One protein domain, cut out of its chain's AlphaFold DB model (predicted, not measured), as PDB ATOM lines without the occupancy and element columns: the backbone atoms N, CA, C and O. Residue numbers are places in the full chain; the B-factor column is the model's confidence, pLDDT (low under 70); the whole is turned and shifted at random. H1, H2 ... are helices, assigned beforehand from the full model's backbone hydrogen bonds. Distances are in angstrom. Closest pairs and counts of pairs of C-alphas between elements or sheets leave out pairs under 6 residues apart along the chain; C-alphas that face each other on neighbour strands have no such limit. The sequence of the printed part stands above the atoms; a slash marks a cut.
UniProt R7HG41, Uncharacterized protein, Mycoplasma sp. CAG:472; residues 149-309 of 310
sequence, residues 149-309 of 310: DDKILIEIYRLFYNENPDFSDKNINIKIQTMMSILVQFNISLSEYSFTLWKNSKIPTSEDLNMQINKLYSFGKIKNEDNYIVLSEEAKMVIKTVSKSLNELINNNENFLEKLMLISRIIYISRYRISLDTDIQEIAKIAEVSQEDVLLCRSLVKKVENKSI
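What this domain is: This is residues 149 to 309 of the 310 residues of an uncharacterized protein of Mycoplasma sp. CAG:472 (UniProt R7HG41). An all-helix body has H2 in its middle with H5 packed on it as a crossed pair, while the two longest helices by residues, H4 and H7, run side by side in opposite directions along one side of this core. H1 and H3 lie toward one end of the body and H6 at the other. The printed part has 161 residues with seven named helices, H1 to H7 in chain order, and no named strand. It is compact, with a radius of gyration of the C-alphas of 15.4 A and spans of 47 by 35 by 33 A.

Where its parts are: H4, residues 233 to 250, is 25.6 A long, and H7, residues 291 to 308, is 26.1 A, ending at C-alpha 308 (155.860, 191.642, 160.423). H5 is residues 256 to 272, 24.4 A; H2 is residues 172 to 186, 21.6 A. H1, residues 149 to 161, begins at C-alpha 149 (140.144, 185.239, 176.524). H3 is residues 207 to 219 and H6 residues 280 to 287.

How they stand to each other: H4 and H7 touch at a shallow tilt of 28 degrees, opposite ways, closest at the C-alphas of Val 238 and Ser 308, 6.1 A. H5 touches H7 about perpendicular, 80 degrees, C-alphas 263 and 297 being closest at 6.3 A. H2 touches H5 at a steep tilt of 41 degrees, closest at C-alphas 182 and 264, 5.3 A. H1 touches H4, C-alphas 160 and 243, 5.1 A; H3 touches H2, C-alphas 173 and 213, 6.6 A; H6 touches H7, C-alphas 284 and 291, 5.3 A. H3 and H4 are apart. Every O i to N i+4 pair is within hydrogen-bond range in H1, H4, H5, H6 and H7, against 9 of 11 in H2 and 7 of 9 in H3.

The domain as a whole: The farthest C-alphas, of Glu 225 and Gln 281, are 48.0 A apart. The printed part has no cut; the links H2 to H3 and H3 to H4 are long. The pLDDT is under 70 at residues 225 to 228, 251 to 254, 273 to 278 and 307 to 309.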
ATOM      1  N   ASP A 149     139.746 183.854 176.809       91.88
ATOM      2  CA  ASP A 149     140.144 185.239 176.524       91.88
ATOM      3  C   ASP A 149     140.988 185.842 177.652       91.88
ATOM      4  O   ASP A 149     141.969 186.533 177.388       91.88
ATOM      5  N   ASP A 150     140.667 185.526 178.908       92.94
ATOM      6  CA  ASP A 150     141.448 185.911 180.085       92.94
ATOM      7  C   ASP A 150     142.875 185.358 179.998       92.94
ATOM      8  O   ASP A 150     143.855 186.072 180.216       92.94
ATOM      9  N   LYS A 151     143.002 184.078 179.636       93.06
ATOM     10  CA  LYS A 151     144.297 183.409 179.471       93.06
ATOM     11  C   LYS A 151     145.083 183.975 178.288       93.06
ATOM     12  O   LYS A 151     146.294 184.151 178.404       93.06
ATOM     13  N   ILE A 152     144.417 184.302 177.176       93.50
ATOM     14  CA  ILE A 152     145.058 184.966 176.034       93.50
ATOM     15  C   ILE A 152     145.541 186.365 176.450       93.50
ATOM     16  O   ILE A 152     146.688 186.702 176.169       93.50
ATOM     17  N   LEU A 153     144.733 187.155 177.166       95.00
ATOM     18  CA  LEU A 153     145.126 188.481 177.661       95.00
ATOM     19  C   LEU A 153     146.371 188.412 178.558       95.00
ATOM     20  O   LEU A 153     147.289 189.218 178.402       95.00
ATOM     21  N   ILE A 154     146.421 187.428 179.462       94.62
ATOM     22  CA  ILE A 154     147.581 187.165 180.326       94.62
ATOM     23  C   ILE A 154     148.827 186.847 179.487       94.62
ATOM     24  O   ILE A 154     149.902 187.379 179.766       94.62
ATOM     25  N   GLU A 155     148.701 186.014 178.452       94.19
ATOM     26  CA  GLU A 155     149.824 185.660 177.579       94.19
ATOM     27  C   GLU A 155     150.295 186.845 176.723       94.19
ATOM     28  O   GLU A 155     151.498 187.081 176.602       94.19
ATOM     29  N   ILE A 156     149.374 187.659 176.196       95.56
ATOM     30  CA  ILE A 156     149.718 188.910 175.505       95.56
ATOM     31  C   ILE A 156     150.491 189.834 176.450       95.56
ATOM     32  O   ILE A 156     151.545 190.343 176.067       95.56
ATOM     33  N   TYR A 157     150.015 190.015 177.687       95.88
ATOM     34  CA  TYR A 157     150.695 190.838 178.688       95.88
ATOM     35  C   TYR A 157     152.124 190.349 178.946       95.88
ATOM     36  O   TYR A 157     153.061 191.147 178.912       95.88
ATOM     37  N   ARG A 158     152.312 189.037 179.131       94.38
ATOM     38  CA  ARG A 158     153.636 188.424 179.320       94.38
ATOM     39  C   ARG A 158     154.563 188.681 178.145       94.38
ATOM     40  O   ARG A 158     155.708 189.071 178.344       94.38
ATOM     41  N   LEU A 159     154.080 188.490 176.923       94.31
ATOM     42  CA  LEU A 159     154.871 188.712 175.715       94.31
ATOM     43  C   LEU A 159     155.209 190.192 175.502       94.31
ATOM     44  O   LEU A 159     156.277 190.507 174.978       94.31
ATOM     45  N   PHE A 160     154.307 191.091 175.899       95.31
ATOM     46  CA  PHE A 160     154.468 192.525 175.709       95.31
ATOM     47  C   PHE A 160     155.383 193.159 176.765       95.31
ATOM     48  O   PHE A 160     156.289 193.911 176.413       95.31
ATOM     49  N   TYR A 161     155.177 192.856 178.048       93.81
ATOM     50  CA  TYR A 161     155.923 193.453 179.161       93.81
ATOM     51  C   TYR A 161     157.078 192.586 179.675       93.81
ATOM     52  O   TYR A 161     157.896 193.074 180.450       93.81
ATOM     53  N   ASN A 162     157.178 191.328 179.236       92.31
ATOM     54  CA  ASN A 162     158.163 190.355 179.719       92.31
ATOM     55  C   ASN A 162     158.094 190.122 181.243       92.31
ATOM     56  O   ASN A 162     159.104 189.873 181.900       92.31
ATOM     57  N   GLU A 163     156.888 190.203 181.811       92.44
ATOM     58  CA  GLU A 163     156.603 189.965 183.228       92.44
ATOM     59  C   GLU A 163     155.209 189.331 183.397       92.44
ATOM     60  O   GLU A 163     154.372 189.390 182.496       92.44
ATOM     61  N   ASN A 164     154.937 188.722 184.555       93.12
ATOM     62  CA  ASN A 164     153.585 188.261 184.881       93.12
ATOM     63  C   ASN A 164     152.692 189.441 185.290       93.12
ATOM     64  O   ASN A 164     153.159 190.286 186.058       93.12
ATOM     65  N   PRO A 165     151.419 189.483 184.856       95.19
ATOM     66  CA  PRO A 165     150.498 190.506 185.327       95.19
ATOM     67  C   PRO A 165     150.199 190.328 186.817       95.19
ATOM     68  O   PRO A 165     150.023 189.210 187.314       95.19
ATOM     69  N   ASP A 166     150.108 191.460 187.509       95.00
ATOM     70  CA  ASP A 166     149.518 191.565 188.835       95.00
ATOM     71  C   ASP A 166     148.241 192.390 188.726       95.00
ATOM     72  O   ASP A 166     148.287 193.607 188.561       95.00
ATOM     73  N   PHE A 167     147.093 191.713 188.775       94.81
ATOM     74  CA  PHE A 167     145.791 192.360 188.644       94.81
ATOM     75  C   PHE A 167     145.374 193.162 189.877       94.81
ATOM     76  O   PHE A 167     144.374 193.872 189.816       94.81
ATOM     77  N   SER A 168     146.151 193.097 190.961       92.00
ATOM     78  CA  SER A 168     145.993 193.979 192.118       92.00
ATOM     79  C   SER A 168     146.873 195.230 192.056       92.00
ATOM     80  O   SER A 168     146.716 196.137 192.871       92.00
ATOM     81  N   ASP A 169     147.782 195.330 191.077       93.12
ATOM     82  CA  ASP A 169     148.597 196.529 190.898       93.12
ATOM     83  C   ASP A 169     147.730 197.718 190.458       93.12
ATOM     84  O   ASP A 169     146.992 197.656 189.476       93.12
ATOM     85  N   LYS A 170     147.869 198.855 191.148       90.81
ATOM     86  CA  LYS A 170     147.088 200.080 190.888       90.81
ATOM     87  C   LYS A 170     147.180 200.610 189.448       90.81
ATOM     88  O   LYS A 170     146.306 201.354 189.011       90.81
ATOM     89  N   ASN A 171     148.240 200.271 188.716       93.50
ATOM     90  CA  ASN A 171     148.465 200.694 187.339       93.50
ATOM     91  C   ASN A 171     148.106 199.608 186.316       93.50
ATOM     92  O   ASN A 171     148.236 199.868 185.117       93.50
ATOM     93  N   ILE A 172     147.660 198.415 186.733       95.69
ATOM     94  CA  ILE A 172     147.414 197.298 185.810       95.69
ATOM     95  C   ILE A 172     146.400 197.659 184.728       95.69
ATOM     96  O   ILE A 172     146.611 197.350 183.556       95.69
ATOM     97  N   ASN A 173     145.348 198.394 185.097       95.06
ATOM     98  CA  ASN A 173     144.335 198.836 184.150       95.06
ATOM     99  C   ASN A 173     144.945 199.752 183.084       95.06
ATOM    100  O   ASN A 173     144.781 199.522 181.890       95.06
ATOM    101  N   ILE A 174     145.749 200.733 183.505       95.81
ATOM    102  CA  ILE A 174     146.455 201.640 182.592       95.81
ATOM    103  C   ILE A 174     147.384 200.846 181.669       95.81
ATOM    104  O   ILE A 174     147.357 201.070 180.459       95.81
ATOM    105  N   LYS A 175     148.171 199.905 182.209       96.62
ATOM    106  CA  LYS A 175     149.070 199.052 181.416       96.62
ATOM    107  C   LYS A 175     148.295 198.264 180.355       96.62
ATOM    108  O   LYS A 175     148.612 198.360 179.174       96.62
ATOM    109  N   ILE A 176     147.247 197.540 180.750       96.94
ATOM    110  CA  ILE A 176     146.483 196.680 179.836       96.94
ATOM    111  C   ILE A 176     145.738 197.497 178.773       96.94
ATOM    112  O   ILE A 176     145.810 197.154 177.594       96.94
ATOM    113  N   GLN A 177     145.075 198.595 179.151       96.50
ATOM    114  CA  GLN A 177     144.374 199.476 178.207       96.50
ATOM    115  C   GLN A 177     145.343 200.064 177.172       96.50
ATOM    116  O   GLN A 177     145.084 200.017 175.971       96.50
ATOM    117  N   THR A 178     146.502 200.543 177.634       96.06
ATOM    118  CA  THR A 178     147.564 201.092 176.777       96.06
ATOM    119  C   THR A 178     148.112 200.029 175.823       96.06
ATOM    120  O   THR A 178     148.200 200.266 174.618       96.06
ATOM    121  N   MET A 179     148.444 198.846 176.346       96.31
ATOM    122  CA  MET A 179     148.943 197.708 175.570       96.31
ATOM    123  C   MET A 179     147.956 197.301 174.476       96.31
ATOM    124  O   MET A 179     148.325 197.257 173.302       96.31
ATOM    125  N   MET A 180     146.702 197.028 174.842       96.06
ATOM    126  CA  MET A 180     145.694 196.572 173.888       96.06
ATOM    127  C   MET A 180     145.364 197.654 172.860       96.06
ATOM    128  O   MET A 180     145.287 197.351 171.673       96.06
ATOM    129  N   SER A 181     145.274 198.924 173.269       94.31
ATOM    130  CA  SER A 181     145.044 200.029 172.333       94.31
ATOM    131  C   SER A 181     146.150 200.152 171.277       94.31
ATOM    132  O   SER A 181     145.846 200.458 170.124       94.31
ATOM    133  N   ILE A 182     147.414 199.901 171.639       93.69
ATOM    134  CA  ILE A 182     148.532 199.871 170.683       93.69
ATOM    135  C   ILE A 182     148.434 198.636 169.782       93.69
ATOM    136  O   ILE A 182     148.584 198.745 168.570       93.69
ATOM    137  N   LEU A 183     148.195 197.457 170.356       94.12
ATOM    138  CA  LEU A 183     148.193 196.184 169.631       94.12
ATOM    139  C   LEU A 183     147.081 196.081 168.576       94.12
ATOM    140  O   LEU A 183     147.306 195.495 167.514       94.12
ATOM    141  N   VAL A 184     145.943 196.742 168.798       91.56
ATOM    142  CA  VAL A 184     144.860 196.858 167.807       91.56
ATOM    143  C   VAL A 184     145.337 197.519 166.506       91.56
ATOM    144  O   VAL A 184     144.841 197.170 165.434       91.56
ATOM    145  N   GLN A 185     146.343 198.409 166.549       88.62
ATOM    146  CA  GLN A 185     146.945 198.974 165.331       88.62
ATOM    147  C   GLN A 185     147.531 197.890 164.421       88.62
ATOM    148  O   GLN A 185     147.480 198.019 163.199       88.62
ATOM    149  N   PHE A 186     148.044 196.817 165.018       89.69
ATOM    150  CA  PHE A 186     148.718 195.712 164.343       89.69
ATOM    151  C   PHE A 186     147.822 194.474 164.220       89.69
ATOM    152  O   PHE A 186     148.324 193.360 164.110       89.69
ATOM    153  N   ASN A 187     146.497 194.671 164.247       88.69
ATOM    154  CA  ASN A 187     145.476 193.626 164.118       88.69
ATOM    155  C   ASN A 187     145.547 192.531 165.198       88.69
ATOM    156  O   ASN A 187     145.069 191.418 164.989       88.69
ATOM    157  N   ILE A 188     146.100 192.851 166.371       90.69
ATOM    158  CA  ILE A 188     146.047 191.986 167.549       90.69
ATOM    159  C   ILE A 188     144.920 192.490 168.453       90.69
ATOM    160  O   ILE A 188     145.051 193.525 169.105       90.69
ATOM    161  N   SER A 189     143.811 191.754 168.485       85.56
ATOM    162  CA  SER A 189     142.684 192.011 169.385       85.56
ATOM    163  C   SER A 189     142.076 190.700 169.880       85.56
ATOM    164  O   SER A 189     142.150 189.688 169.188       85.56
ATOM    165  N   LEU A 190     141.486 190.723 171.078       80.62
ATOM    166  CA  LEU A 190     140.770 189.574 171.658       80.62
ATOM    167  C   LEU A 190     139.282 189.601 171.309       80.62
ATOM    168  O   LEU A 190     138.663 188.562 171.118       80.62
ATOM    169  N   SER A 191     138.727 190.803 171.208       76.50
ATOM    170  CA  SER A 191     137.337 191.068 170.855       76.50
ATOM    171  C   SER A 191     137.246 192.365 170.048       76.50
ATOM    172  O   SER A 191     138.259 193.008 169.752       76.50
ATOM    173  N   GLU A 192     136.038 192.793 169.701       76.44
ATOM    174  CA  GLU A 192     135.796 194.120 169.131       76.44
ATOM    175  C   GLU A 192     135.819 195.202 170.224       76.44
ATOM    176  O   GLU A 192     134.843 195.920 170.441       76.44
ATOM    177  N   TYR A 193     136.943 195.323 170.942       80.06
ATOM    178  CA  TYR A 193     137.113 196.363 171.953       80.06
ATOM    179  C   TYR A 193     136.928 197.749 171.326       80.06
ATOM    180  O   TYR A 193     137.769 198.242 170.570       80.06
ATOM    181  N   SER A 194     135.831 198.407 171.691       86.00
ATOM    182  CA  SER A 194     135.537 199.772 171.264       86.00
ATOM    183  C   SER A 194     136.281 200.768 172.151       86.00
ATOM    184  O   SER A 194     135.788 201.201 173.192       86.00
ATOM    185  N   PHE A 195     137.510 201.110 171.764       91.25
ATOM    186  CA  PHE A 195     138.296 202.124 172.466       91.25
ATOM    187  C   PHE A 195     137.722 203.522 172.243       91.25
ATOM    188  O   PHE A 195     137.414 203.909 171.119       91.25
ATOM    189  N   THR A 196     137.649 204.304 173.319       90.06
ATOM    190  CA  THR A 196     137.264 205.717 173.285       90.06
ATOM    191  C   THR A 196     138.335 206.574 173.950       90.06
ATOM    192  O   THR A 196     138.836 206.247 175.025       90.06
ATOM    193  N   LEU A 197     138.672 207.707 173.325       88.94
ATOM    194  CA  LEU A 197     139.544 208.733 173.905       88.94
ATOM    195  C   LEU A 197     138.724 209.955 174.345       88.94
ATOM    196  O   LEU A 197     138.374 210.818 173.528       88.94
ATOM    197  N   TRP A 198     138.437 210.026 175.644       84.00
ATOM    198  CA  TRP A 198     137.756 211.157 176.282       84.00
ATOM    199  C   TRP A 198     138.656 212.395 176.365       84.00
ATOM    200  O   TRP A 198     139.871 212.272 176.498       84.00
ATOM    201  N   LYS A 199     138.062 213.597 176.346       74.88
ATOM    202  CA  LYS A 199     138.789 214.885 176.291       74.88
ATOM    203  C   LYS A 199     139.849 215.056 177.390       74.88
ATOM    204  O   LYS A 199     140.900 215.618 177.124       74.88
ATOM    205  N   ASN A 200     139.582 214.547 178.592       77.81
ATOM    206  CA  ASN A 200     140.482 214.667 179.744       77.81
ATOM    207  C   ASN A 200     141.254 213.367 180.040       77.81
ATOM    208  O   ASN A 200     141.933 213.281 181.061       77.81
ATOM    209  N   SER A 201     141.127 212.340 179.193       83.62
ATOM    210  CA  SER A 201     141.831 211.074 179.396       83.62
ATOM    211  C   SER A 201     143.232 211.130 178.801       83.62
ATOM    212  O   SER A 201     143.434 211.608 177.683       83.62
ATOM    213  N   LYS A 202     144.207 210.578 179.528       88.94
ATOM    214  CA  LYS A 202     145.577 210.417 179.029       88.94
ATOM    215  C   LYS A 202     145.721 209.245 178.052       88.94
ATOM    216  O   LYS A 202     146.672 209.241 177.279       88.94
ATOM    217  N   ILE A 203     144.801 208.279 178.092       93.62
ATOM    218  CA  ILE A 203     144.832 207.067 177.263       93.62
ATOM    219  C   ILE A 203     143.464 206.754 176.646       93.62
ATOM    220  O   ILE A 203     142.432 207.124 177.217       93.62
ATOM    221  N   PRO A 204     143.427 206.051 175.505       93.19
ATOM    222  CA  PRO A 204     142.219 205.384 175.038       93.19
ATOM    223  C   PRO A 204     141.805 204.282 176.020       93.19
ATOM    224  O   PRO A 204     142.653 203.552 176.529       93.19
ATOM    225  N   THR A 205     140.504 204.144 176.271       94.75
ATOM    226  CA  THR A 205     139.959 203.123 177.181       94.75
ATOM    227  C   THR A 205     138.791 202.377 176.549       94.75
ATOM    228  O   THR A 205     137.965 202.996 175.880       94.75
ATOM    229  N   SER A 206     138.696 201.074 176.804       94.19
ATOM    230  CA  SER A 206     137.540 200.227 176.494       94.19
ATOM    231  C   SER A 206     136.836 199.805 177.786       94.19
ATOM    232  O   SER A 206     137.488 199.340 178.728       94.19
ATOM    233  N   GLU A 207     135.511 199.967 177.831       92.69
ATOM    234  CA  GLU A 207     134.682 199.562 178.974       92.69
ATOM    235  C   GLU A 207     134.657 198.039 179.147       92.69
ATOM    236  O   GLU A 207     134.856 197.561 180.264       92.69
ATOM    237  N   ASP A 208     134.537 197.279 178.056       92.31
ATOM    238  CA  ASP A 208     134.580 195.810 178.087       92.31
ATOM    239  C   ASP A 208     135.903 195.298 178.663       92.31
ATOM    240  O   ASP A 208     135.930 194.425 179.534       92.31
ATOM    241  N   LEU A 209     137.021 195.893 178.230       94.62
ATOM    242  CA  LEU A 209     138.340 195.551 178.752       94.62
ATOM    243  C   LEU A 209     138.468 195.935 180.233       94.62
ATOM    244  O   LEU A 209     139.041 195.186 181.017       94.62
ATOM    245  N   ASN A 210     137.882 197.063 180.649       93.06
ATOM    246  CA  ASN A 210     137.850 197.474 182.053       93.06
ATOM    247  C   ASN A 210     137.046 196.487 182.916       93.06
ATOM    248  O   ASN A 210     137.488 196.115 184.001       93.06
ATOM    249  N   MET A 211     135.898 196.012 182.425       90.56
ATOM    250  CA  MET A 211     135.110 194.974 183.096       90.56
ATOM    251  C   MET A 211     135.898 193.667 183.230       90.56
ATOM    252  O   MET A 211     135.901 193.059 184.303       90.56
ATOM    253  N   GLN A 212     136.612 193.259 182.177       93.00
ATOM    254  CA  GLN A 212     137.467 192.074 182.211       93.00
ATOM    255  C   GLN A 212     138.603 192.216 183.237       93.00
ATOM    256  O   GLN A 212     138.832 191.307 184.032       93.00
ATOM    257  N   ILE A 213     139.277 193.368 183.290       94.19
ATOM    258  CA  ILE A 213     140.351 193.630 184.263       94.19
ATOM    259  C   ILE A 213     139.812 193.622 185.700       94.19
ATOM    260  O   ILE A 213     140.419 193.007 186.574       94.19
ATOM    261  N   ASN A 214     138.643 194.224 185.942       91.75
ATOM    262  CA  ASN A 214     137.998 194.217 187.260       91.75
ATOM    263  C   ASN A 214     137.655 192.796 187.729       91.75
ATOM    264  O   ASN A 214     137.840 192.466 188.896       91.75
ATOM    265  N   LYS A 215     137.203 191.922 186.821       91.94
ATOM    266  CA  LYS A 215     137.043 190.490 187.116       91.94
ATOM    267  C   LYS A 215     138.380 189.865 187.538       91.94
ATOM    268  O   LYS A 215     138.442 189.124 188.527       91.94
ATOM    269  N   LEU A 216     139.441 190.151 186.784       94.19
ATOM    270  CA  LEU A 216     140.762 189.550 186.965       94.19
ATOM    271  C   LEU A 216     141.480 190.003 188.243       94.19
ATOM    272  O   LEU A 216     142.330 189.264 188.736       94.19
ATOM    273  N   TYR A 217     141.078 191.132 188.839       94.44
ATOM    274  CA  TYR A 217     141.553 191.599 190.149       94.44
ATOM    275  C   TYR A 217     141.605 190.479 191.200       94.44
ATOM    276  O   TYR A 217     142.590 190.318 191.915       94.44
ATOM    277  N   SER A 218     140.557 189.651 191.239       92.38
ATOM    278  CA  SER A 218     140.405 188.553 192.203       92.38
ATOM    279  C   SER A 218     141.489 187.466 192.140       92.38
ATOM    280  O   SER A 218     141.598 186.663 193.066       92.38
ATOM    281  N   PHE A 219     142.293 187.438 191.073       92.25
ATOM    282  CA  PHE A 219     143.408 186.506 190.900       92.25
ATOM    283  C   PHE A 219     144.756 187.092 191.341       92.25
ATOM    284  O   PHE A 219     145.725 186.341 191.432       92.25
ATOM    285  N   GLY A 220     144.830 188.399 191.624       92.19
ATOM    286  CA  GLY A 220     146.057 189.077 192.038       92.19
ATOM    287  C   GLY A 220     147.222 188.849 191.073       92.19
ATOM    288  O   GLY A 220     147.075 188.960 189.851       92.19
ATOM    289  N   LYS A 221     148.389 188.512 191.629       91.69
ATOM    290  CA  LYS A 221     149.582 188.172 190.855       91.69
ATOM    291  C   LYS A 221     149.482 186.781 190.243       91.69
ATOM    292  O   LYS A 221     149.473 185.771 190.945       91.69
ATOM    293  N   ILE A 222     149.505 186.730 188.915       90.31
ATOM    294  CA  ILE A 222     149.444 185.472 188.177       90.31
ATOM    295  C   ILE A 222     150.764 184.703 188.287       90.31
ATOM    296  O   ILE A 222     151.839 185.226 187.978       90.31
ATOM    297  N   LYS A 223     150.682 183.423 188.664       82.62
ATOM    298  CA  LYS A 223     151.818 182.492 188.664       82.62
ATOM    299  C   LYS A 223     151.960 181.811 187.291       82.62
ATOM    300  O   LYS A 223     151.029 181.771 186.484       82.62
ATOM    301  N   ASN A 224     153.157 181.303 186.986       70.25
ATOM    302  CA  ASN A 224     153.482 180.742 185.663       70.25
ATOM    303  C   ASN A 224     152.631 179.516 185.293       70.25
ATOM    304  O   ASN A 224     152.330 179.314 184.120       70.25
ATOM    305  N   GLU A 225     152.235 178.729 186.286       65.94
ATOM    306  CA  GLU A 225     151.633 177.405 186.106       65.94
ATOM    307  C   GLU A 225     150.127 177.460 185.796       65.94
ATOM    308  O   GLU A 225     149.582 176.530 185.209       65.94
ATOM    309  N   ASP A 226     149.459 178.576 186.106       60.28
ATOM    310  CA  ASP A 226     147.992 178.635 186.122       60.28
ATOM    311  C   ASP A 226     147.342 178.853 184.739       60.28
ATOM    312  O   ASP A 226     146.126 178.720 184.604       60.28
ATOM    313  N   ASN A 227     148.117 179.216 183.704       64.38
ATOM    314  CA  ASN A 227     147.576 179.904 182.517       64.38
ATOM    315  C   ASN A 227     148.259 179.564 181.187       64.38
ATOM    316  O   ASN A 227     148.531 180.455 180.384       64.38
ATOM    317  N   TYR A 228     148.563 178.290 180.933       67.38
ATOM    318  CA  TYR A 228     149.208 177.913 179.675       67.38
ATOM    319  C   TYR A 228     148.236 178.017 178.487       67.38
ATOM    320  O   TYR A 228     147.363 177.168 178.298       67.38
ATOM    321  N   ILE A 229     148.405 179.063 177.680       83.50
ATOM    322  CA  ILE A 229     147.842 179.195 176.337       83.50
ATOM    323  C   ILE A 229     148.980 179.514 175.375       83.50
ATOM    324  O   ILE A 229     149.877 180.292 175.684       83.50
ATOM    325  N   VAL A 230     148.927 178.916 174.188       81.31
ATOM    326  CA  VAL A 230     149.910 179.144 173.131       81.31
ATOM    327  C   VAL A 230     149.252 179.977 172.038       81.31
ATOM    328  O   VAL A 230     148.345 179.501 171.360       81.31
ATOM    329  N   LEU A 231     149.710 181.220 171.860       89.75
ATOM    330  CA  LEU A 231     149.299 182.048 170.720       89.75
ATOM    331  C   LEU A 231     149.902 181.512 169.413       89.75
ATOM    332  O   LEU A 231     150.910 180.797 169.440       89.75
ATOM    333  N   SER A 232     149.334 181.900 168.270       91.12
ATOM    334  CA  SER A 232     149.963 181.635 166.972       91.12
ATOM    335  C   SER A 232     151.354 182.276 166.903       91.12
ATOM    336  O   SER A 232     151.600 183.325 167.506       91.12
ATOM    337  N   GLU A 233     152.281 181.659 166.166       91.31
ATOM    338  CA  GLU A 233     153.642 182.199 166.016       91.31
ATOM    339  C   GLU A 233     153.643 183.597 165.390       91.31
ATOM    340  O   GLU A 233     154.417 184.455 165.810       91.31
ATOM    341  N   GLU A 234     152.714 183.858 164.470       90.38
ATOM    342  CA  GLU A 234     152.494 185.182 163.887       90.38
ATOM    343  C   GLU A 234     152.126 186.219 164.961       90.38
ATOM    344  O   GLU A 234     152.801 187.240 165.096       90.38
ATOM    345  N   ALA A 235     151.128 185.930 165.805       92.00
ATOM    346  CA  ALA A 235     150.728 186.841 166.876       92.00
ATOM    347  C   ALA A 235     151.874 187.083 167.870       92.00
ATOM    348  O   ALA A 235     152.152 188.228 168.238       92.00
ATOM    349  N   LYS A 236     152.602 186.026 168.262       93.62
ATOM    350  CA  LYS A 236     153.784 186.156 169.133       93.62
ATOM    351  C   LYS A 236     154.851 187.043 168.509       93.62
ATOM    352  O   LYS A 236     155.433 187.874 169.208       93.62
ATOM    353  N   MET A 237     155.133 186.856 167.221       92.00
ATOM    354  CA  MET A 237     156.136 187.628 166.496       92.00
ATOM    355  C   MET A 237     155.765 189.111 166.461       92.00
ATOM    356  O   MET A 237     156.614 189.950 166.778       92.00
ATOM    357  N   VAL A 238     154.505 189.438 166.158       92.44
ATOM    358  CA  VAL A 238     154.003 190.820 166.158       92.44
ATOM    359  C   VAL A 238     154.131 191.439 167.549       92.44
ATOM    360  O   VAL A 238     154.785 192.473 167.693       92.44
ATOM    361  N   ILE A 239     153.603 190.790 168.594       95.12
ATOM    362  CA  ILE A 239     153.620 191.322 169.968       95.12
ATOM    363  C   ILE A 239     155.058 191.571 170.447       95.12
ATOM    364  O   ILE A 239     155.372 192.658 170.940       95.12
ATOM    365  N   LYS A 240     155.967 190.607 170.245       93.69
ATOM    366  CA  LYS A 240     157.387 190.752 170.616       93.69
ATOM    367  C   LYS A 240     158.079 191.861 169.827       93.69
ATOM    368  O   LYS A 240     158.912 192.581 170.378       93.69
ATOM    369  N   THR A 241     157.747 192.021 168.546       92.25
ATOM    370  CA  THR A 241     158.315 193.074 167.695       92.25
ATOM    371  C   THR A 241     157.857 194.458 168.139       92.25
ATOM    372  O   THR A 241     158.687 195.371 168.208       92.25
ATOM    373  N   VAL A 242     156.575 194.610 168.488       93.31
ATOM    374  CA  VAL A 242     156.021 195.846 169.059       93.31
ATOM    375  C   VAL A 242     156.717 196.168 170.379       93.31
ATOM    376  O   VAL A 242     157.293 197.248 170.504       93.31
ATOM    377  N   SER A 243     156.754 195.216 171.317       92.62
ATOM    378  CA  SER A 243     157.407 195.372 172.623       92.62
ATOM    379  C   SER A 243     158.869 195.803 172.491       92.62
ATOM    380  O   SER A 243     159.280 196.834 173.025       92.62
ATOM    381  N   LYS A 244     159.656 195.073 171.690       90.50
ATOM    382  CA  LYS A 244     161.065 195.399 171.445       90.50
ATOM    383  C   LYS A 244     161.228 196.795 170.849       90.50
ATOM    384  O   LYS A 244     162.096 197.547 171.280       90.50
ATOM    385  N   SER A 245     160.394 197.147 169.872       89.38
ATOM    386  CA  SER A 245     160.485 198.449 169.211       89.38
ATOM    387  C   SER A 245     160.113 199.595 170.154       89.38
ATOM    388  O   SER A 245     160.754 200.635 170.084       89.38
ATOM    389  N   LEU A 246     159.150 199.401 171.061       89.62
ATOM    390  CA  LEU A 246     158.806 200.361 172.115       89.62
ATOM    391  C   LEU A 246     159.928 200.512 173.147       89.62
ATOM    392  O   LEU A 246     160.273 201.632 173.512       89.62
ATOM    393  N   ASN A 247     160.544 199.411 173.576       87.06
ATOM    394  CA  ASN A 247     161.665 199.451 174.519       87.06
ATOM    395  C   ASN A 247     162.879 200.199 173.937       87.06
ATOM    396  O   ASN A 247     163.450 201.055 174.611       87.06
ATOM    397  N   GLU A 248     163.224 199.944 172.669       84.56
ATOM    398  CA  GLU A 248     164.285 200.667 171.941       84.56
ATOM    399  C   GLU A 248     163.982 202.167 171.779       84.56
ATOM    400  O   GLU A 248     164.887 202.989 171.705       84.56
ATOM    401  N   LEU A 249     162.705 202.529 171.693       81.75
ATOM    402  CA  LEU A 249     162.247 203.902 171.499       81.75
ATOM    403  C   LEU A 249     162.226 204.689 172.818       81.75
ATOM    404  O   LEU A 249     162.504 205.887 172.849       81.75
ATOM    405  N   ILE A 250     161.887 204.017 173.919       81.69
ATOM    406  CA  ILE A 250     161.711 204.632 175.235       81.69
ATOM    407  C   ILE A 250     163.025 204.669 176.042       81.69
ATOM    408  O   ILE A 250     163.154 205.526 176.922       81.69
ATOM    409  N   ASN A 251     164.016 203.834 175.690       67.56
ATOM    410  CA  ASN A 251     165.387 203.823 176.226       67.56
ATOM    411  C   ASN A 251     165.477 203.711 177.760       67.56
ATOM    412  O   ASN A 251     166.144 204.522 178.393       67.56
ATOM    413  N   ASN A 252     164.814 202.720 178.373       60.59
ATOM    414  CA  ASN A 252     164.891 202.434 179.822       60.59
ATOM    415  C   ASN A 252     164.766 203.676 180.738       60.59
ATOM    416  O   ASN A 252     165.392 203.742 181.794       60.59
ATOM    417  N   ASN A 253     163.970 204.671 180.339       59.81
ATOM    418  CA  ASN A 253     163.723 205.863 181.150       59.81
ATOM    419  C   ASN A 253     162.816 205.552 182.351       59.81
ATOM    420  O   ASN A 253     161.900 204.734 182.243       59.81
ATOM    421  N   GLU A 254     162.973 206.321 183.433       60.12
ATOM    422  CA  GLU A 254     162.108 206.285 184.631       60.12
ATOM    423  C   GLU A 254     160.608 206.514 184.319       60.12
ATOM    424  O   GLU A 254     159.744 206.097 185.085       60.12
ATOM    425  N   ASN A 255     160.271 207.059 183.141       78.88
ATOM    426  CA  ASN A 255     158.898 207.382 182.724       78.88
ATOM    427  C   ASN A 255     158.334 206.428 181.649       78.88
ATOM    428  O   ASN A 255     157.586 206.853 180.763       78.88
ATOM    429  N   PHE A 256     158.699 205.140 181.678       84.06
ATOM    430  CA  PHE A 256     158.279 204.173 180.652       84.06
ATOM    431  C   PHE A 256     156.757 204.125 180.438       84.06
ATOM    432  O   PHE A 256     156.290 204.224 179.303       84.06
ATOM    433  N   LEU A 257     155.978 204.043 181.524       89.12
ATOM    434  CA  LEU A 257     154.516 203.982 181.440       89.12
ATOM    435  C   LEU A 257     153.920 205.269 180.855       89.12
ATOM    436  O   LEU A 257     153.055 205.191 179.990       89.12
ATOM    437  N   GLU A 258     154.406 206.445 181.256       89.56
ATOM    438  CA  GLU A 258     153.904 207.723 180.729       89.56
ATOM    439  C   GLU A 258     154.159 207.861 179.225       89.56
ATOM    440  O   GLU A 258     153.277 208.287 178.477       89.56
ATOM    441  N   LYS A 259     155.343 207.443 178.762       89.06
ATOM    442  CA  LYS A 259     155.666 207.417 177.331       89.06
ATOM    443  C   LYS A 259     154.803 206.407 176.573       89.06
ATOM    444  O   LYS A 259     154.338 206.722 175.482       89.06
ATOM    445  N   LEU A 260     154.528 205.230 177.140       91.62
ATOM    446  CA  LEU A 260     153.587 204.281 176.534       91.62
ATOM    447  C   LEU A 260     152.173 204.863 176.419       91.62
ATOM    448  O   LEU A 260     151.544 204.733 175.369       91.62
ATOM    449  N   MET A 261     151.688 205.534 177.468       93.06
ATOM    450  CA  MET A 261     150.385 206.202 177.465       93.06
ATOM    451  C   MET A 261     150.311 207.238 176.333       93.06
ATOM    452  O   MET A 261     149.372 207.212 175.537       93.06
ATOM    453  N   LEU A 262     151.343 208.079 176.196       90.69
ATOM    454  CA  LEU A 262     151.474 209.059 175.115       90.69
ATOM    455  C   LEU A 262     151.421 208.405 173.725       90.69
ATOM    456  O   LEU A 262     150.647 208.828 172.867       90.69
ATOM    457  N   ILE A 263     152.202 207.340 173.522       90.50
ATOM    458  CA  ILE A 263     152.255 206.604 172.252       90.50
ATOM    459  C   ILE A 263     150.888 205.997 171.916       90.50
ATOM    460  O   ILE A 263     150.422 206.145 170.787       90.50
ATOM    461  N   SER A 264     150.209 205.370 172.883       92.94
ATOM    462  CA  SER A 264     148.869 204.803 172.662       92.94
ATOM    463  C   SER A 264     147.854 205.865 172.234       92.94
ATOM    464  O   SER A 264     147.088 205.643 171.295       92.94
ATOM    465  N   ARG A 265     147.902 207.059 172.844       91.44
ATOM    466  CA  ARG A 265     147.045 208.198 172.486       91.44
ATOM    467  C   ARG A 265     147.301 208.653 171.048       91.44
ATOM    468  O   ARG A 265     146.344 208.833 170.296       91.44
ATOM    469  N   ILE A 266     148.568 208.812 170.654       89.12
ATOM    470  CA  ILE A 266     148.944 209.242 169.297       89.12
ATOM    471  C   ILE A 266     148.535 208.193 168.255       89.12
ATOM    472  O   ILE A 266     147.943 208.556 167.236       89.12
ATOM    473  N   ILE A 267     148.797 206.905 168.509       88.94
ATOM    474  CA  ILE A 267     148.410 205.804 167.612       88.94
ATOM    475  C   ILE A 267     146.891 205.765 167.435       88.94
ATOM    476  O   ILE A 267     146.410 205.726 166.305       88.94
ATOM    477  N   TYR A 268     146.127 205.853 168.525       89.44
ATOM    478  CA  TYR A 268     144.667 205.863 168.466       89.44
ATOM    479  C   TYR A 268     144.125 207.033 167.631       89.44
ATOM    480  O   TYR A 268     143.288 206.830 166.751       89.44
ATOM    481  N   ILE A 269     144.620 208.255 167.864       85.69
ATOM    482  CA  ILE A 269     144.209 209.442 167.096       85.69
ATOM    483  C   ILE A 269     144.531 209.251 165.608       85.69
ATOM    484  O   ILE A 269     143.676 209.516 164.764       85.69
ATOM    485  N   SER A 270     145.723 208.736 165.305       79.94
ATOM    486  CA  SER A 270     146.205 208.506 163.936       79.94
ATOM    487  C   SER A 270     145.499 207.360 163.208       79.94
ATOM    488  O   SER A 270     145.637 207.253 161.996       79.94
ATOM    489  N   ARG A 271     144.804 206.470 163.927       77.88
ATOM    490  CA  ARG A 271     144.044 205.354 163.345       77.88
ATOM    491  C   ARG A 271     142.572 205.703 163.141       77.88
ATOM    492  O   ARG A 271     141.998 205.337 162.123       77.88
ATOM    493  N   TYR A 272     141.953 206.370 164.118       72.69
ATOM    494  CA  TYR A 272     140.490 206.506 164.182       72.69
ATOM    495  C   TYR A 272     139.961 207.921 163.967       72.69
ATOM    496  O   TYR A 272     138.787 208.082 163.643       72.69
ATOM    497  N   ARG A 273     140.776 208.957 164.187       62.16
ATOM    498  CA  ARG A 273     140.326 210.352 164.034       62.16
ATOM    499  C   ARG A 273     140.866 211.015 162.780       62.16
ATOM    500  O   ARG A 273     140.302 212.005 162.329       62.16
ATOM    501  N   ILE A 274     141.976 210.505 162.272       58.91
ATOM    502  CA  ILE A 274     142.799 211.140 161.259       58.91
ATOM    503  C   ILE A 274     143.395 210.016 160.399       58.91
ATOM    504  O   ILE A 274     143.715 208.966 160.943       58.91
ATOM    505  N   SER A 275     143.522 210.192 159.080       57.38
ATOM    506  CA  SER A 275     144.235 209.213 158.242       57.38
ATOM    507  C   SER A 275     145.733 209.244 158.573       57.38
ATOM    508  O   SER A 275     146.290 210.301 158.873       57.38
ATOM    509  N   LEU A 276     146.437 208.116 158.457       54.03
ATOM    510  CA  LEU A 276     147.902 208.086 158.583       54.03
ATOM    511  C   LEU A 276     148.610 209.017 157.573       54.03
ATOM    512  O   LEU A 276     149.759 209.388 157.814       54.03
ATOM    513  N   ASP A 277     147.911 209.450 156.517       61.06
ATOM    514  CA  ASP A 277     148.381 210.406 155.504       61.06
ATOM    515  C   ASP A 277     148.231 211.884 155.899       61.06
ATOM    516  O   ASP A 277     148.699 212.770 155.186       61.06
ATOM    517  N   THR A 278     147.578 212.188 157.021       64.56
ATOM    518  CA  THR A 278     147.330 213.573 157.440       64.56
ATOM    519  C   THR A 278     148.600 214.258 157.958       64.56
ATOM    520  O   THR A 278     149.581 213.609 158.330       64.56
ATOM    521  N   ASP A 279     148.618 215.587 157.977       75.31
ATOM    522  CA  ASP A 279     149.775 216.360 158.419       75.31
ATOM    523  C   ASP A 279     150.139 216.074 159.894       75.31
ATOM    524  O   ASP A 279     149.285 215.990 160.780       75.31
ATOM    525  N   ILE A 280     151.442 215.947 160.161       80.50
ATOM    526  CA  ILE A 280     152.029 215.752 161.496       80.50
ATOM    527  C   ILE A 280     151.582 216.875 162.435       80.50
ATOM    528  O   ILE A 280     151.322 216.626 163.614       80.50
ATOM    529  N   GLN A 281     151.469 218.099 161.910       82.00
ATOM    530  CA  GLN A 281     151.057 219.268 162.685       82.00
ATOM    531  C   GLN A 281     149.637 219.122 163.240       82.00
ATOM    532  O   GLN A 281     149.371 219.513 164.377       82.00
ATOM    533  N   GLU A 282     148.729 218.534 162.463       80.19
ATOM    534  CA  GLU A 282     147.331 218.365 162.849       80.19
ATOM    535  C   GLU A 282     147.176 217.297 163.938       80.19
ATOM    536  O   GLU A 282     146.502 217.530 164.945       80.19
ATOM    537  N   ILE A 283     147.884 216.169 163.800       80.12
ATOM    538  CA  ILE A 283     147.936 215.125 164.836       80.12
ATOM    539  C   ILE A 283     148.531 215.694 166.125       80.12
ATOM    540  O   ILE A 283     147.955 215.501 167.193       80.12
ATOM    541  N   ALA A 284     149.646 216.426 166.032       83.69
ATOM    542  CA  ALA A 284     150.302 217.037 167.184       83.69
ATOM    543  C   ALA A 284     149.363 218.007 167.920       83.69
ATOM    544  O   ALA A 284     149.262 217.971 169.145       83.69
ATOM    545  N   LYS A 285     148.597 218.810 167.171       83.69
ATOM    546  CA  LYS A 285     147.602 219.735 167.726       83.69
ATOM    547  C   LYS A 285     146.451 219.012 168.431       83.69
ATOM    548  O   LYS A 285     146.068 219.423 169.519       83.69
ATOM    549  N   ILE A 286     145.898 217.952 167.837       80.38
ATOM    550  CA  ILE A 286     144.765 217.198 168.410       80.38
ATOM    551  C   ILE A 286     145.198 216.350 169.611       80.38
ATOM    552  O   ILE A 286     144.450 216.196 170.578       80.38
ATOM    553  N   ALA A 287     146.402 215.786 169.554       78.69
ATOM    554  CA  ALA A 287     146.979 215.027 170.652       78.69
ATOM    555  C   ALA A 287     147.545 215.926 171.765       78.69
ATOM    556  O   ALA A 287     147.754 215.416 172.861       78.69
ATOM    557  N   GLU A 288     147.729 217.227 171.509       83.38
ATOM    558  CA  GLU A 288     148.366 218.199 172.414       83.38
ATOM    559  C   GLU A 288     149.808 217.792 172.774       83.38
ATOM    560  O   GLU A 288     150.212 217.793 173.935       83.38
ATOM    561  N   VAL A 289     150.581 217.405 171.755       84.12
ATOM    562  CA  VAL A 289     151.952 216.869 171.870       84.12
ATOM    563  C   VAL A 289     152.897 217.558 170.887       84.12
ATOM    564  O   VAL A 289     152.463 218.333 170.032       84.12
ATOM    565  N   SER A 290     154.196 217.266 170.972       85.75
ATOM    566  CA  SER A 290     155.163 217.776 169.999       85.75
ATOM    567  C   SER A 290     155.058 217.040 168.654       85.75
ATOM    568  O   SER A 290     154.647 215.882 168.573       85.75
ATOM    569  N   GLN A 291     155.468 217.692 167.564       86.44
ATOM    570  CA  GLN A 291     155.566 217.032 166.254       86.44
ATOM    571  C   GLN A 291     156.613 215.904 166.251       86.44
ATOM    572  O   GLN A 291     156.466 214.925 165.518       86.44
ATOM    573  N   GLU A 292     157.644 216.022 167.091       84.75
ATOM    574  CA  GLU A 292     158.674 214.999 167.283       84.75
ATOM    575  C   GLU A 292     158.072 213.705 167.846       84.75
ATOM    576  O   GLU A 292     158.351 212.629 167.316       84.75
ATOM    577  N   ASP A 293     157.167 213.801 168.827       84.31
ATOM    578  CA  ASP A 293     156.463 212.642 169.395       84.31
ATOM    579  C   ASP A 293     155.622 211.915 168.335       84.31
ATOM    580  O   ASP A 293     155.600 210.681 168.267       84.31
ATOM    581  N   VAL A 294     154.959 212.674 167.457       85.38
ATOM    582  CA  VAL A 294     154.160 212.118 166.355       85.38
ATOM    583  C   VAL A 294     155.045 211.416 165.322       85.38
ATOM    584  O   VAL A 294     154.735 210.299 164.896       85.38
ATOM    585  N   LEU A 295     156.162 212.034 164.928       83.31
ATOM    586  CA  LEU A 295     157.142 211.442 164.008       83.31
ATOM    587  C   LEU A 295     157.708 210.131 164.548       83.31
ATOM    588  O   LEU A 295     157.825 209.138 163.824       83.31
ATOM    589  N   LEU A 296     158.022 210.127 165.835       81.00
ATOM    590  CA  LEU A 296     158.560 208.990 166.552       81.00
ATOM    591  C   LEU A 296     157.540 207.835 166.607       81.00
ATOM    592  O   LEU A 296     157.894 206.692 166.301       81.00
ATOM    593  N   CYS A 297     156.255 208.126 166.843       84.50
ATOM    594  CA  CYS A 297     155.177 207.131 166.751       84.50
ATOM    595  C   CYS A 297     154.978 206.591 165.324       84.50
ATOM    596  O   CYS A 297     154.815 205.385 165.137       84.50
ATOM    597  N   ARG A 298     155.038 207.442 164.293       82.88
ATOM    598  CA  ARG A 298     154.954 206.994 162.888       82.88
ATOM    599  C   ARG A 298     156.111 206.078 162.504       82.88
ATOM    600  O   ARG A 298     155.905 205.083 161.811       82.88
ATOM    601  N   SER A 299     157.320 206.405 162.957       81.94
ATOM    602  CA  SER A 299     158.507 205.570 162.765       81.94
ATOM    603  C   SER A 299     158.326 204.191 163.404       81.94
ATOM    604  O   SER A 299     158.601 203.178 162.761       81.94
ATOM    605  N   LEU A 300     157.782 204.141 164.627       83.88
ATOM    606  CA  LEU A 300     157.447 202.895 165.315       83.88
ATOM    607  C   LEU A 300     156.475 202.034 164.496       83.88
ATOM    608  O   LEU A 300     156.778 200.868 164.251       83.88
ATOM    609  N   VAL A 301     155.350 202.600 164.046       85.00
ATOM    610  CA  VAL A 301     154.332 201.866 163.270       85.00
ATOM    611  C   VAL A 301     154.939 201.282 161.993       85.00
ATOM    612  O   VAL A 301     154.894 200.068 161.801       85.00
ATOM    613  N   LYS A 302     155.636 202.105 161.194       83.56
ATOM    614  CA  LYS A 302     156.313 201.655 159.963       83.56
ATOM    615  C   LYS A 302     157.355 200.567 160.229       83.56
ATOM    616  O   LYS A 302     157.499 199.626 159.453       83.56
ATOM    617  N   LYS A 303     158.121 200.697 161.315       82.06
ATOM    618  CA  LYS A 303     159.160 199.730 161.695       82.06
ATOM    619  C   LYS A 303     158.563 198.375 162.064       82.06
ATOM    620  O   LYS A 303     159.174 197.360 161.737       82.06
ATOM    621  N   VAL A 304     157.422 198.359 162.749       82.50
ATOM    622  CA  VAL A 304     156.715 197.121 163.085       82.50
ATOM    623  C   VAL A 304     156.120 196.503 161.821       82.50
ATOM    624  O   VAL A 304     156.431 195.354 161.535       82.50
ATOM    625  N   GLU A 305     155.381 197.267 161.012       81.81
ATOM    626  CA  GLU A 305     154.779 196.780 159.758       81.81
ATOM    627  C   GLU A 305     155.822 196.138 158.826       81.81
ATOM    628  O   GLU A 305     155.634 195.020 158.358       81.81
ATOM    629  N   ASN A 306     156.986 196.771 158.649       78.19
ATOM    630  CA  ASN A 306     158.067 196.237 157.811       78.19
ATOM    631  C   ASN A 306     158.730 194.961 158.360       78.19
ATOM    632  O   ASN A 306     159.377 194.234 157.602       78.19
ATOM    633  N   LYS A 307     158.644 194.713 159.671       69.81
ATOM    634  CA  LYS A 307     159.219 193.527 160.326       69.81
ATOM    635  C   LYS A 307     158.229 192.368 160.422       69.81
ATOM    636  O   LYS A 307     158.683 191.238 160.519       69.81
ATOM    637  N   SER A 308     156.928 192.648 160.376       58.66
ATOM    638  CA  SER A 308     155.860 191.642 160.423       58.66
ATOM    639  C   SER A 308     155.557 190.997 159.059       58.66
ATOM    640  O   SER A 308     154.837 190.011 159.013       58.66
ATOM    641  N   ILE A 309     156.076 191.552 157.952       52.31
ATOM    642  CA  ILE A 309     155.832 191.093 156.562       52.31
ATOM    643  C   ILE A 309     156.959 190.157 156.041       52.31
ATOM    644  O   ILE A 309     157.003 189.814 154.862       52.31
TER     645      ILE A 309